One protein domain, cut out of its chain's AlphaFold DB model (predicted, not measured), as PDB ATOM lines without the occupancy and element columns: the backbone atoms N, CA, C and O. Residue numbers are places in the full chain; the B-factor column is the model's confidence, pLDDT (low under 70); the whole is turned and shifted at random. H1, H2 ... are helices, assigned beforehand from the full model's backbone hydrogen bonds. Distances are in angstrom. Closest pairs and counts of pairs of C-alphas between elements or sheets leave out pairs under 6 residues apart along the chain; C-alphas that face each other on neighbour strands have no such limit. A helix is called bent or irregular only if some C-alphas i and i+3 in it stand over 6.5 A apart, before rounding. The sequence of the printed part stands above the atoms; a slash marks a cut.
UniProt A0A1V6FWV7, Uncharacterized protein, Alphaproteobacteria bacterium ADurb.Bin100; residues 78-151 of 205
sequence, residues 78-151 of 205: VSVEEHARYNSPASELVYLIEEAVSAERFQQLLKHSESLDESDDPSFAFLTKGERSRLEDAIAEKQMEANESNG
ATOM      1  N   VAL A  78      27.355 -14.929  -5.218       95.25
ATOM      2  CA  VAL A  78      26.104 -14.648  -4.504       95.25
ATOM      3  C   VAL A  78      25.042 -14.107  -5.456       95.25
ATOM      4  O   VAL A  78      25.348 -13.625  -6.544       95.25
ATOM      5  N   SER A  79      23.777 -14.184  -5.043       96.69
ATOM      6  CA  SER A  79      22.698 -13.538  -5.803       96.69
ATOM      7  C   SER A  79      22.807 -12.012  -5.746       96.69
ATOM      8  O   SER A  79      23.284 -11.463  -4.748       96.69
ATOM      9  N   VAL A  80      22.303 -11.321  -6.774       97.00
ATOM     10  CA  VAL A  80      22.266  -9.844  -6.803       97.00
ATOM     11  C   VAL A  80      21.547  -9.279  -5.573       97.00
ATOM     12  O   VAL A  80      22.026  -8.330  -4.961       97.00
ATOM     13  N   GLU A  81      20.425  -9.881  -5.167       97.19
ATOM     14  CA  GLU A  81      19.662  -9.459  -3.989       97.19
ATOM     15  C   GLU A  81      20.454  -9.650  -2.692       97.19
ATOM     16  O   GLU A  81      20.462  -8.773  -1.835       97.19
ATOM     17  N   GLU A  82      21.147 -10.782  -2.540       95.75
ATOM     18  CA  GLU A  82      22.003 -11.012  -1.375       95.75
ATOM     19  C   GLU A  82      23.127  -9.982  -1.293       95.75
ATOM     20  O   GLU A  82      23.356  -9.435  -0.217       95.75
ATOM     21  N   HIS A  83      23.778  -9.667  -2.414       95.06
ATOM     22  CA  HIS A  83      24.793  -8.620  -2.449       95.06
ATOM     23  C   HIS A  83      24.207  -7.247  -2.080       95.06
ATOM     24  O   HIS A  83      24.757  -6.553  -1.224       95.06
ATOM     25  N   ALA A  84      23.071  -6.878  -2.675       95.81
ATOM     26  CA  ALA A  84      22.426  -5.580  -2.487       95.81
ATOM     27  C   ALA A  84      21.898  -5.344  -1.059       95.81
ATOM     28  O   ALA A  84      21.844  -4.203  -0.615       95.81
ATOM     29  N   ARG A  85      21.569  -6.399  -0.297       94.19
ATOM     30  CA  ARG A  85      21.199  -6.268   1.130       94.19
ATOM     31  C   ARG A  85      22.322  -5.718   2.007       94.19
ATOM     32  O   ARG A  85      22.046  -5.146   3.057       94.19
ATOM     33  N   TYR A  86      23.576  -5.933   1.616       91.31
ATOM     34  CA  TYR A  86      24.743  -5.541   2.412       91.31
ATOM     35  C   TYR A  86      25.560  -4.415   1.774       91.31
ATOM     36  O   TYR A  86      26.492  -3.918   2.403       91.31
ATOM     37  N   ASN A  87      25.226  -4.011   0.545       90.88
ATOM     38  CA  ASN A  87      25.971  -3.019  -0.220       90.88
ATOM     39  C   ASN A  87      25.007  -1.983  -0.799       90.88
ATOM     40  O   ASN A  87      24.112  -2.320  -1.571       90.88
ATOM     41  N   SER A  88      25.217  -0.718  -0.437       86.88
ATOM     42  CA  SER A  88      24.417   0.418  -0.902       86.88
ATOM     43  C   SER A  88      25.288   1.408  -1.690       86.88
ATOM     44  O   SER A  88      26.457   1.585  -1.333       86.88
ATOM     45  N   PRO A  89      24.738   2.090  -2.712       94.56
ATOM     46  CA  PRO A  89      23.352   1.998  -3.186       94.56
ATOM     47  C   PRO A  89      23.108   0.729  -4.017       94.56
ATOM     48  O   PRO A  89      23.980   0.294  -4.767       94.56
ATOM     49  N   ALA A  90      21.918   0.137  -3.900       95.75
ATOM     50  CA  ALA A  90      21.534  -1.029  -4.695       95.75
ATOM     51  C   ALA A  90      21.270  -0.643  -6.159       95.75
ATOM     52  O   ALA A  90      21.520  -1.437  -7.071       95.75
ATOM     53  N   SER A  91      20.796   0.583  -6.392       95.81
ATOM     54  CA  SER A  91      20.511   1.126  -7.719       95.81
ATOM     55  C   SER A  91      21.746   1.165  -8.624       95.81
ATOM     56  O   SER A  91      21.616   0.946  -9.830       95.81
ATOM     57  N   GLU A  92      22.936   1.341  -8.042       95.62
ATOM     58  CA  GLU A  92      24.226   1.427  -8.735       95.62
ATOM     59  C   GLU A  92      24.680   0.095  -9.354       95.62
ATOM     60  O   GLU A  92      25.522   0.070 -10.253       95.62
ATOM     61  N   LEU A  93      24.118  -1.042  -8.928       96.50
ATOM     62  CA  LEU A  93      24.541  -2.346  -9.444       96.50
ATOM     63  C   LEU A  93      24.293  -2.484 -10.951       96.50
ATOM     64  O   LEU A  93      25.070  -3.137 -11.641       96.50
ATOM     65  N   VAL A  94      23.263  -1.832 -11.499       96.69
ATOM     66  CA  VAL A  94      22.948  -1.945 -12.934       96.69
ATOM     67  C   VAL A  94      24.041  -1.363 -13.839       96.69
ATOM     68  O   VAL A  94      24.161  -1.809 -14.979       96.69
ATOM     69  N   TYR A  95      24.872  -0.439 -13.341       97.38
ATOM     70  CA  TYR A  95      26.002   0.119 -14.095       97.38
ATOM     71  C   TYR A  95      27.079  -0.928 -14.402       97.38
ATOM     72  O   TYR A  95      27.765  -0.818 -15.414       97.38
ATOM     73  N   LEU A  96      27.185  -1.994 -13.599       96.75
ATOM     74  CA  LEU A  96      28.152  -3.076 -13.837       96.75
ATOM     75  C   LEU A  96      27.891  -3.840 -15.144       96.75
ATOM     76  O   LEU A  96      28.773  -4.538 -15.633       96.75
ATOM     77  N   ILE A  97      26.689  -3.718 -15.713       96.75
ATOM     78  CA  ILE A  97      26.308  -4.370 -16.969       96.75
ATOM     79  C   ILE A  97      25.923  -3.367 -18.065       96.75
ATOM     80  O   ILE A  97      25.311  -3.775 -19.053       96.75
ATOM     81  N   GLU A  98      26.274  -2.083 -17.924       97.19
ATOM     82  CA  GLU A  98      25.958  -1.029 -18.903       97.19
ATOM     83  C   GLU A  98      26.417  -1.412 -20.317       97.19
ATOM     84  O   GLU A  98      25.624  -1.410 -21.258       97.19
ATOM     85  N   GLU A  99      27.671  -1.845 -20.457       95.06
ATOM     86  CA  GLU A  99      28.260  -2.234 -21.747       95.06
ATOM     87  C   GLU A  99      27.720  -3.570 -22.289       95.06
ATOM     88  O   GLU A  99      27.907  -3.917 -23.457       95.06
ATOM     89  N   ALA A 100      27.040  -4.345 -21.442       94.50
ATOM     90  CA  ALA A 100      26.512  -5.664 -21.771       94.50
ATOM     91  C   ALA A 100      25.080  -5.629 -22.332       94.50
ATOM     92  O   ALA A 100      24.593  -6.669 -22.793       94.50
ATOM     93  N   VAL A 101      24.407  -4.475 -22.297       96.56
ATOM     94  CA  VAL A 101      23.025  -4.284 -22.757       96.56
ATOM     95  C   VAL A 101      22.936  -3.148 -23.784       96.56
ATOM     96  O   VAL A 101      23.883  -2.397 -23.988       96.56
ATOM     97  N   SER A 102      21.801  -3.015 -24.482       97.75
ATOM     98  CA  SER A 102      21.595  -1.851 -25.359       97.75
ATOM     99  C   SER A 102      21.374  -0.581 -24.534       97.75
ATOM    100  O   SER A 102      20.886  -0.655 -23.406       97.75
ATOM    101  N   ALA A 103      21.640   0.590 -25.116       97.81
ATOM    102  CA  ALA A 103      21.408   1.873 -24.450       97.81
ATOM    103  C   ALA A 103      19.945   2.038 -23.998       97.81
ATOM    104  O   ALA A 103      19.677   2.485 -22.884       97.81
ATOM    105  N   GLU A 104      18.980   1.621 -24.822       98.06
ATOM    106  CA  GLU A 104      17.556   1.671 -24.477       98.06
ATOM    107  C   GLU A 104      17.231   0.736 -23.313       98.06
ATOM    108  O   GLU A 104      16.458   1.097 -22.425       98.06
ATOM    109  N   ARG A 105      17.825  -0.465 -23.304       98.00
ATOM    110  CA  ARG A 105      17.645  -1.406 -22.201       98.00
ATOM    111  C   ARG A 105      18.275  -0.863 -20.924       98.00
ATOM    112  O   ARG A 105      17.635  -0.932 -19.881       98.00
ATOM    113  N   PHE A 106      19.456  -0.261 -21.004       98.31
ATOM    114  CA  PHE A 106      20.126   0.342 -19.857       98.31
ATOM    115  C   PHE A 106      19.288   1.452 -19.209       98.31
ATOM    116  O   PHE A 106      19.082   1.439 -18.000       98.31
ATOM    117  N   GLN A 107      18.688   2.340 -20.008       98.19
ATOM    118  CA  GLN A 107      17.779   3.372 -19.491       98.19
ATOM    119  C   GLN A 107      16.559   2.785 -18.761       98.19
ATOM    120  O   GLN A 107      16.095   3.347 -17.769       98.19
ATOM    121  N   GLN A 108      16.038   1.637 -19.211       97.81
ATOM    122  CA  GLN A 108      14.982   0.931 -18.477       97.81
ATOM    123  C   GLN A 108      15.488   0.370 -17.148       97.81
ATOM    124  O   GLN A 108      14.767   0.445 -16.157       97.81
ATOM    125  N   LEU A 109      16.701  -0.192 -17.123       97.94
ATOM    126  CA  LEU A 109      17.305  -0.726 -15.902       97.94
ATOM    127  C   LEU A 109      17.501   0.369 -14.852       97.94
ATOM    128  O   LEU A 109      17.091   0.154 -13.719       97.94
ATOM    129  N   LEU A 110      18.019   1.540 -15.245       97.75
ATOM    130  CA  LEU A 110      18.158   2.703 -14.361       97.75
ATOM    131  C   LEU A 110      16.817   3.084 -13.733       97.75
ATOM    132  O   LEU A 110      16.680   3.133 -12.517       97.75
ATOM    133  N   LYS A 111      15.780   3.249 -14.560       97.12
ATOM    134  CA  LYS A 111      14.446   3.601 -14.066       97.12
ATOM    135  C   LYS A 111      13.873   2.551 -13.109       97.12
ATOM    136  O   LYS A 111      13.167   2.888 -12.163       97.12
ATOM    137  N   HIS A 112      14.107   1.269 -13.381       96.50
ATOM    138  CA  HIS A 112      13.636   0.192 -12.514       96.50
ATOM    139  C   HIS A 112      14.454   0.053 -11.227       96.50
ATOM    140  O   HIS A 112      13.935  -0.500 -10.258       96.50
ATOM    141  N   SER A 113      15.694   0.548 -11.204       96.44
ATOM    142  CA  SER A 113      16.580   0.457 -10.048       96.44
ATOM    143  C   SER A 113      16.461   1.642  -9.080       96.44
ATOM    144  O   SER A 113      16.831   1.487  -7.922       96.44
ATOM    145  N   GLU A 114      15.877   2.774  -9.498       94.12
ATOM    146  CA  GLU A 114      15.703   3.996  -8.683       94.12
ATOM    147  C   GLU A 114      15.115   3.739  -7.286       94.12
ATOM    148  O   GLU A 114      15.593   4.288  -6.299       94.12
ATOM    149  N   SER A 115      14.089   2.890  -7.176       92.25
ATOM    150  CA  SER A 115      13.419   2.634  -5.893       92.25
ATOM    151  C   SER A 115      14.124   1.596  -5.016       92.25
ATOM    152  O   SER A 115      13.621   1.270  -3.944       92.25
ATOM    153  N   LEU A 116      15.229   1.000  -5.477       94.88
ATOM    154  CA  LEU A 116      15.904  -0.070  -4.737       94.88
ATOM    155  C   LEU A 116      16.663   0.452  -3.518       94.88
ATOM    156  O   LEU A 116      16.769  -0.274  -2.537       94.88
ATOM    157  N   ASP A 117      17.140   1.695  -3.560       92.62
ATOM    158  CA  ASP A 117      17.951   2.284  -2.483       92.62
ATOM    159  C   ASP A 117      17.160   2.538  -1.197       92.62
ATOM    160  O   ASP A 117      17.736   2.626  -0.117       92.62
ATOM    161  N   GLU A 118      15.835   2.638  -1.311       90.56
ATOM    162  CA  GLU A 118      14.922   2.821  -0.181       90.56
ATOM    163  C   GLU A 118      14.395   1.483   0.375       90.56
ATOM    164  O   GLU A 118      13.621   1.478   1.332       90.56
ATOM    165  N   SER A 119      14.774   0.348  -0.227       90.00
ATOM    166  CA  SER A 119      14.286  -0.981   0.149       90.00
ATOM    167  C   SER A 119      15.288  -1.734   1.021       90.00
ATOM    168  O   SER A 119      16.431  -1.936   0.622       90.00
ATOM    169  N   ASP A 120      14.826  -2.267   2.155       87.88
ATOM    170  CA  ASP A 120      15.608  -3.195   2.991       87.88
ATOM    171  C   ASP A 120      15.806  -4.575   2.322       87.88
ATOM    172  O   ASP A 120      16.707  -5.333   2.684       87.88
ATOM    173  N   ASP A 121      14.956  -4.921   1.349       93.06
ATOM    174  CA  ASP A 121      15.048  -6.149   0.549       93.06
ATOM    175  C   ASP A 121      14.913  -5.795  -0.944       93.06
ATOM    176  O   ASP A 121      13.829  -5.901  -1.533       93.06
ATOM    177  N   PRO A 122      15.974  -5.249  -1.566       94.81
ATOM    178  CA  PRO A 122      15.937  -4.817  -2.958       94.81
ATOM    179  C   PRO A 122      15.723  -6.018  -3.885       94.81
ATOM    180  O   PRO A 122      16.394  -7.040  -3.766       94.81
ATOM    181  N   SER A 123      14.786  -5.896  -4.832       96.00
ATOM    182  CA  SER A 123      14.429  -6.973  -5.762       96.00
ATOM    183  C   SER A 123      14.788  -6.623  -7.202       96.00
ATOM    184  O   SER A 123      14.269  -5.663  -7.769       96.00
ATOM    185  N   PHE A 124      15.594  -7.473  -7.840       97.31
ATOM    186  CA  PHE A 124      16.007  -7.315  -9.236       97.31
ATOM    187  C   PHE A 124      15.155  -8.172 -10.185       97.31
ATOM    188  O   PHE A 124      15.635  -8.708 -11.188       97.31
ATOM    189  N   ALA A 125      13.866  -8.348  -9.876       96.94
ATOM    190  CA  ALA A 125      12.949  -9.175 -10.668       96.94
ATOM    191  C   ALA A 125      12.747  -8.671 -12.114       96.94
ATOM    192  O   ALA A 125      12.298  -9.425 -12.974       96.94
ATOM    193  N   PHE A 126      13.093  -7.410 -12.396       97.19
ATOM    194  CA  PHE A 126      13.058  -6.814 -13.736       97.19
ATOM    195  C   PHE A 126      14.218  -7.257 -14.647       97.19
ATOM    196  O   PHE A 126      14.186  -6.979 -15.853       97.19
ATOM    197  N   LEU A 127      15.241  -7.927 -14.098       98.19
ATOM    198  CA  LEU A 127      16.340  -8.495 -14.874       98.19
ATOM    199  C   LEU A 127      15.901  -9.772 -15.587       98.19
ATOM    200  O   LEU A 127      15.261 -10.658 -15.018       98.19
ATOM    201  N   THR A 128      16.332  -9.917 -16.834       98.12
ATOM    202  CA  THR A 128      16.314 -11.212 -17.513       98.12
ATOM    203  C   THR A 128      17.323 -12.164 -16.867       98.12
ATOM    204  O   THR A 128      18.265 -11.749 -16.192       98.12
ATOM    205  N   LYS A 129      17.189 -13.469 -17.132       97.44
ATOM    206  CA  LYS A 129      18.152 -14.473 -16.648       97.44
ATOM    207  C   LYS A 129      19.590 -14.176 -17.100       97.44
ATOM    208  O   LYS A 129      20.523 -14.399 -16.337       97.44
ATOM    209  N   GLY A 130      19.761 -13.694 -18.334       97.50
ATOM    210  CA  GLY A 130      21.075 -13.360 -18.887       97.50
ATOM    211  C   GLY A 130      21.696 -12.137 -18.217       97.50
ATOM    212  O   GLY A 130      22.857 -12.187 -17.835       97.50
ATOM    213  N   GLU A 131      20.916 -11.071 -18.024       98.25
ATOM    214  CA  GLU A 131      21.367  -9.860 -17.321       98.25
ATOM    215  C   GLU A 131      21.718 -10.157 -15.865       98.25
ATOM    216  O   GLU A 131      22.753  -9.717 -15.385       98.25
ATOM    217  N   ARG A 132      20.892 -10.963 -15.190       98.00
ATOM    218  CA  ARG A 132      21.146 -11.406 -13.820       98.00
ATOM    219  C   ARG A 132      22.464 -12.159 -13.698       98.00
ATOM    220  O   ARG A 132      23.272 -11.788 -12.863       98.00
ATOM    221  N   SER A 133      22.686 -13.168 -14.543       96.31
ATOM    222  CA  SER A 133      23.942 -13.929 -14.530       96.31
ATOM    223  C   SER A 133      25.143 -13.009 -14.732       96.31
ATOM    224  O   SER A 133      26.081 -13.068 -13.956       96.31
ATOM    225  N   ARG A 134      25.082 -12.105 -15.721       96.12
ATOM    226  CA  ARG A 134      26.170 -11.150 -15.983       96.12
ATOM    227  C   ARG A 134      26.422 -10.213 -14.811       96.12
ATOM    228  O   ARG A 134      27.566  -9.873 -14.554       96.12
ATOM    229  N   LEU A 135      25.367  -9.784 -14.127       97.31
ATOM    230  CA  LEU A 135      25.499  -8.911 -12.973       97.31
ATOM    231  C   LEU A 135      26.120  -9.648 -11.778       97.31
ATOM    232  O   LEU A 135      27.004  -9.102 -11.132       97.31
ATOM    233  N   GLU A 136      25.704 -10.887 -11.510       97.56
ATOM    234  CA  GLU A 136      26.305 -11.740 -10.470       97.56
ATOM    235  C   GLU A 136      27.786 -12.031 -10.770       97.56
ATOM    236  O   GLU A 136      28.620 -11.940  -9.868       97.56
ATOM    237  N   ASP A 137      28.122 -12.287 -12.039       95.81
ATOM    238  CA  ASP A 137      29.504 -12.470 -12.496       95.81
ATOM    239  C   ASP A 137      30.325 -11.178 -12.312       95.81
ATOM    240  O   ASP A 137      31.384 -11.212 -11.691       95.81
ATOM    241  N   ALA A 138      29.811 -10.020 -12.745       96.25
ATOM    242  CA  ALA A 138      30.495  -8.730 -12.609       96.25
ATOM    243  C   ALA A 138      30.698  -8.312 -11.139       96.25
ATOM    244  O   ALA A 138      31.726  -7.733 -10.780       96.25
ATOM    245  N   ILE A 139      29.738  -8.627 -10.260       96.75
ATOM    246  CA  ILE A 139      29.887  -8.453  -8.808       96.75
ATOM    247  C   ILE A 139      31.041  -9.323  -8.292       96.75
ATOM    248  O   ILE A 139      31.885  -8.838  -7.534       96.75
ATOM    249  N   ALA A 140      31.095 -10.594  -8.703       96.50
ATOM    250  CA  ALA A 140      32.147 -11.510  -8.280       96.50
ATOM    251  C   ALA A 140      33.533 -11.083  -8.797       96.50
ATOM    252  O   ALA A 140      34.502 -11.142  -8.042       96.50
ATOM    253  N   GLU A 141      33.626 -10.609 -10.041       95.75
ATOM    254  CA  GLU A 141      34.855 -10.077 -10.645       95.75
ATOM    255  C   GLU A 141      35.372  -8.856  -9.882       95.75
ATOM    256  O   GLU A 141      36.516  -8.848  -9.426       95.75
ATOM    257  N   LYS A 142      34.512  -7.865  -9.624       94.31
ATOM    258  CA  LYS A 142      34.889  -6.666  -8.863       94.31
ATOM    259  C   LYS A 142      35.346  -7.000  -7.440       94.31
ATOM    260  O   LYS A 142      36.292  -6.405  -6.921       94.31
ATOM    261  N   GLN A 143      34.700  -7.971  -6.795       94.00
ATOM    262  CA  GLN A 143      35.140  -8.458  -5.488       94.00
ATOM    263  C   GLN A 143      36.464  -9.233  -5.578       94.00
ATOM    264  O   GLN A 143      37.261  -9.173  -4.641       94.00
ATOM    265  N   MET A 144      36.727  -9.943  -6.680       95.31
ATOM    266  CA  MET A 144      37.996 -10.642  -6.893       95.31
ATOM    267  C   MET A 144      39.141  -9.641  -6.997       95.31
ATOM    268  O   MET A 144      40.134  -9.800  -6.294       95.31
ATOM    269  N   GLU A 145      38.977  -8.565  -7.764       94.06
ATOM    270  CA  GLU A 145      39.964  -7.480  -7.859       94.06
ATOM    271  C   GLU A 145      40.260  -6.852  -6.481       94.06
ATOM    272  O   GLU A 145      41.415  -6.598  -6.116       94.06
ATOM    273  N   ALA A 146      39.224  -6.646  -5.663       91.31
ATOM    274  CA  ALA A 146      39.375  -6.160  -4.291       91.31
ATOM    275  C   ALA A 146      40.109  -7.169  -3.384       91.31
ATOM    276  O   ALA A 146      40.942  -6.783  -2.561       91.31
ATOM    277  N   ASN A 147      39.827  -8.466  -3.531       91.06
ATOM    278  CA  ASN A 147      40.511  -9.520  -2.782       91.06
ATOM    279  C   ASN A 147      41.980  -9.649  -3.200       91.06
ATOM    280  O   ASN A 147      42.849  -9.807  -2.346       91.06
ATOM    281  N   GLU A 148      42.271  -9.563  -4.497       90.25
ATOM    282  CA  GLU A 148      43.627  -9.624  -5.042       90.25
ATOM    283  C   GLU A 148      44.475  -8.439  -4.583       90.25
ATOM    284  O   GLU A 148      45.621  -8.632  -4.178       90.25
ATOM    285  N   SER A 149      43.903  -7.231  -4.571       88.56
ATOM    286  CA  SER A 149      44.604  -6.021  -4.124       88.56
ATOM    287  C   SER A 149      44.885  -5.986  -2.618       88.56
ATOM    288  O   SER A 149      45.913  -5.445  -2.217       88.56
ATOM    289  N   ASN A 150      44.022  -6.593  -1.796       86.56
ATOM    290  CA  ASN A 150      44.152  -6.583  -0.333       86.56
ATOM    291  C   ASN A 150      44.621  -7.919   0.267       86.56
ATOM    292  O   ASN A 150      44.646  -8.055   1.483       86.56
ATOM    293  N   GLY A 151      44.964  -8.918  -0.553       83.06
ATOM    294  CA  GLY A 151      45.462 -10.215  -0.074       83.06
ATOM    295  C   GLY A 151      44.420 -11.098   0.628       83.06
ATOM    296  O   GLY A 151      44.793 -11.995   1.373       83.06
TER     297      GLY A 151
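This is residues 78 to 151 of the 205 residues of an uncharacterized protein of Alphaproteobacteria bacterium ADurb.Bin100 (UniProt A0A1V6FWV7). One long helix, H4, crosses H2 of a helical hairpin, H2 and H3; short H1 packs on the first half of H4, and residues 143 to 151, of which 143 to 150 belong to H4, stick out as a free arm. The printed part has 74 residues with four named helices, H1, H2, H3 and H4 along the chain, and no named strand, class all helix. It is compact, with a radius of gyration of the C-alphas of 12.2 A, and spans 38 by 28 by 17 A.

Begin with H4, residues 129 to 150. With residues 131 to 139 alone it touches H2, residues 91 to 100, about perpendicular at 77 degrees; look at the closest C-alphas, those of Ile 97 and Leu 135, 6.1 A apart. H2 touches H3, residues 103 to 116, in a hairpin at a shallow tilt of 16 degrees, opposite ways; the closest C-alphas, of Ser 91 and Ser 113, are 4.6 A apart. With residues 132 to 136 alone, H4 only just touches H1, residues 80 to 86, with 3 pairs of C-alphas within 8 A; the closest are those of Val 80 and Glu 136, 5.8 A apart. H3 is apart from H1 and from H4. In H4 every O i to N i+4 pair is within hydrogen-bond range; in H1 2 of 3 are, in H3 8 of 10, and in H2 0 of 6, beside 5 of 7 O i to N i+3 pairs.

Find C-alpha 129 at (18.152, -14.473, -16.648); from there H4 runs 31.7 A to C-alpha 150 at (44.152, -6.583, -0.333). H3 measures 20.6 A, H2 16.7 A and H1 10.5 A, from C-alpha 80 at (22.266, -9.844, -6.803). H2 and H3 are irregular: C-alphas 96 and 99 are 8.0 A apart, and C-alphas 112 and 115 are 7.1 A apart.

The two C-alphas farthest apart, of Glu 104 and Gly 151, are 38.9 A apart. The link from H3 to H4, residues 117 to 128, is long; the other two are tight. The printed part has no cut, and no printed residue is under 70 in pLDDT.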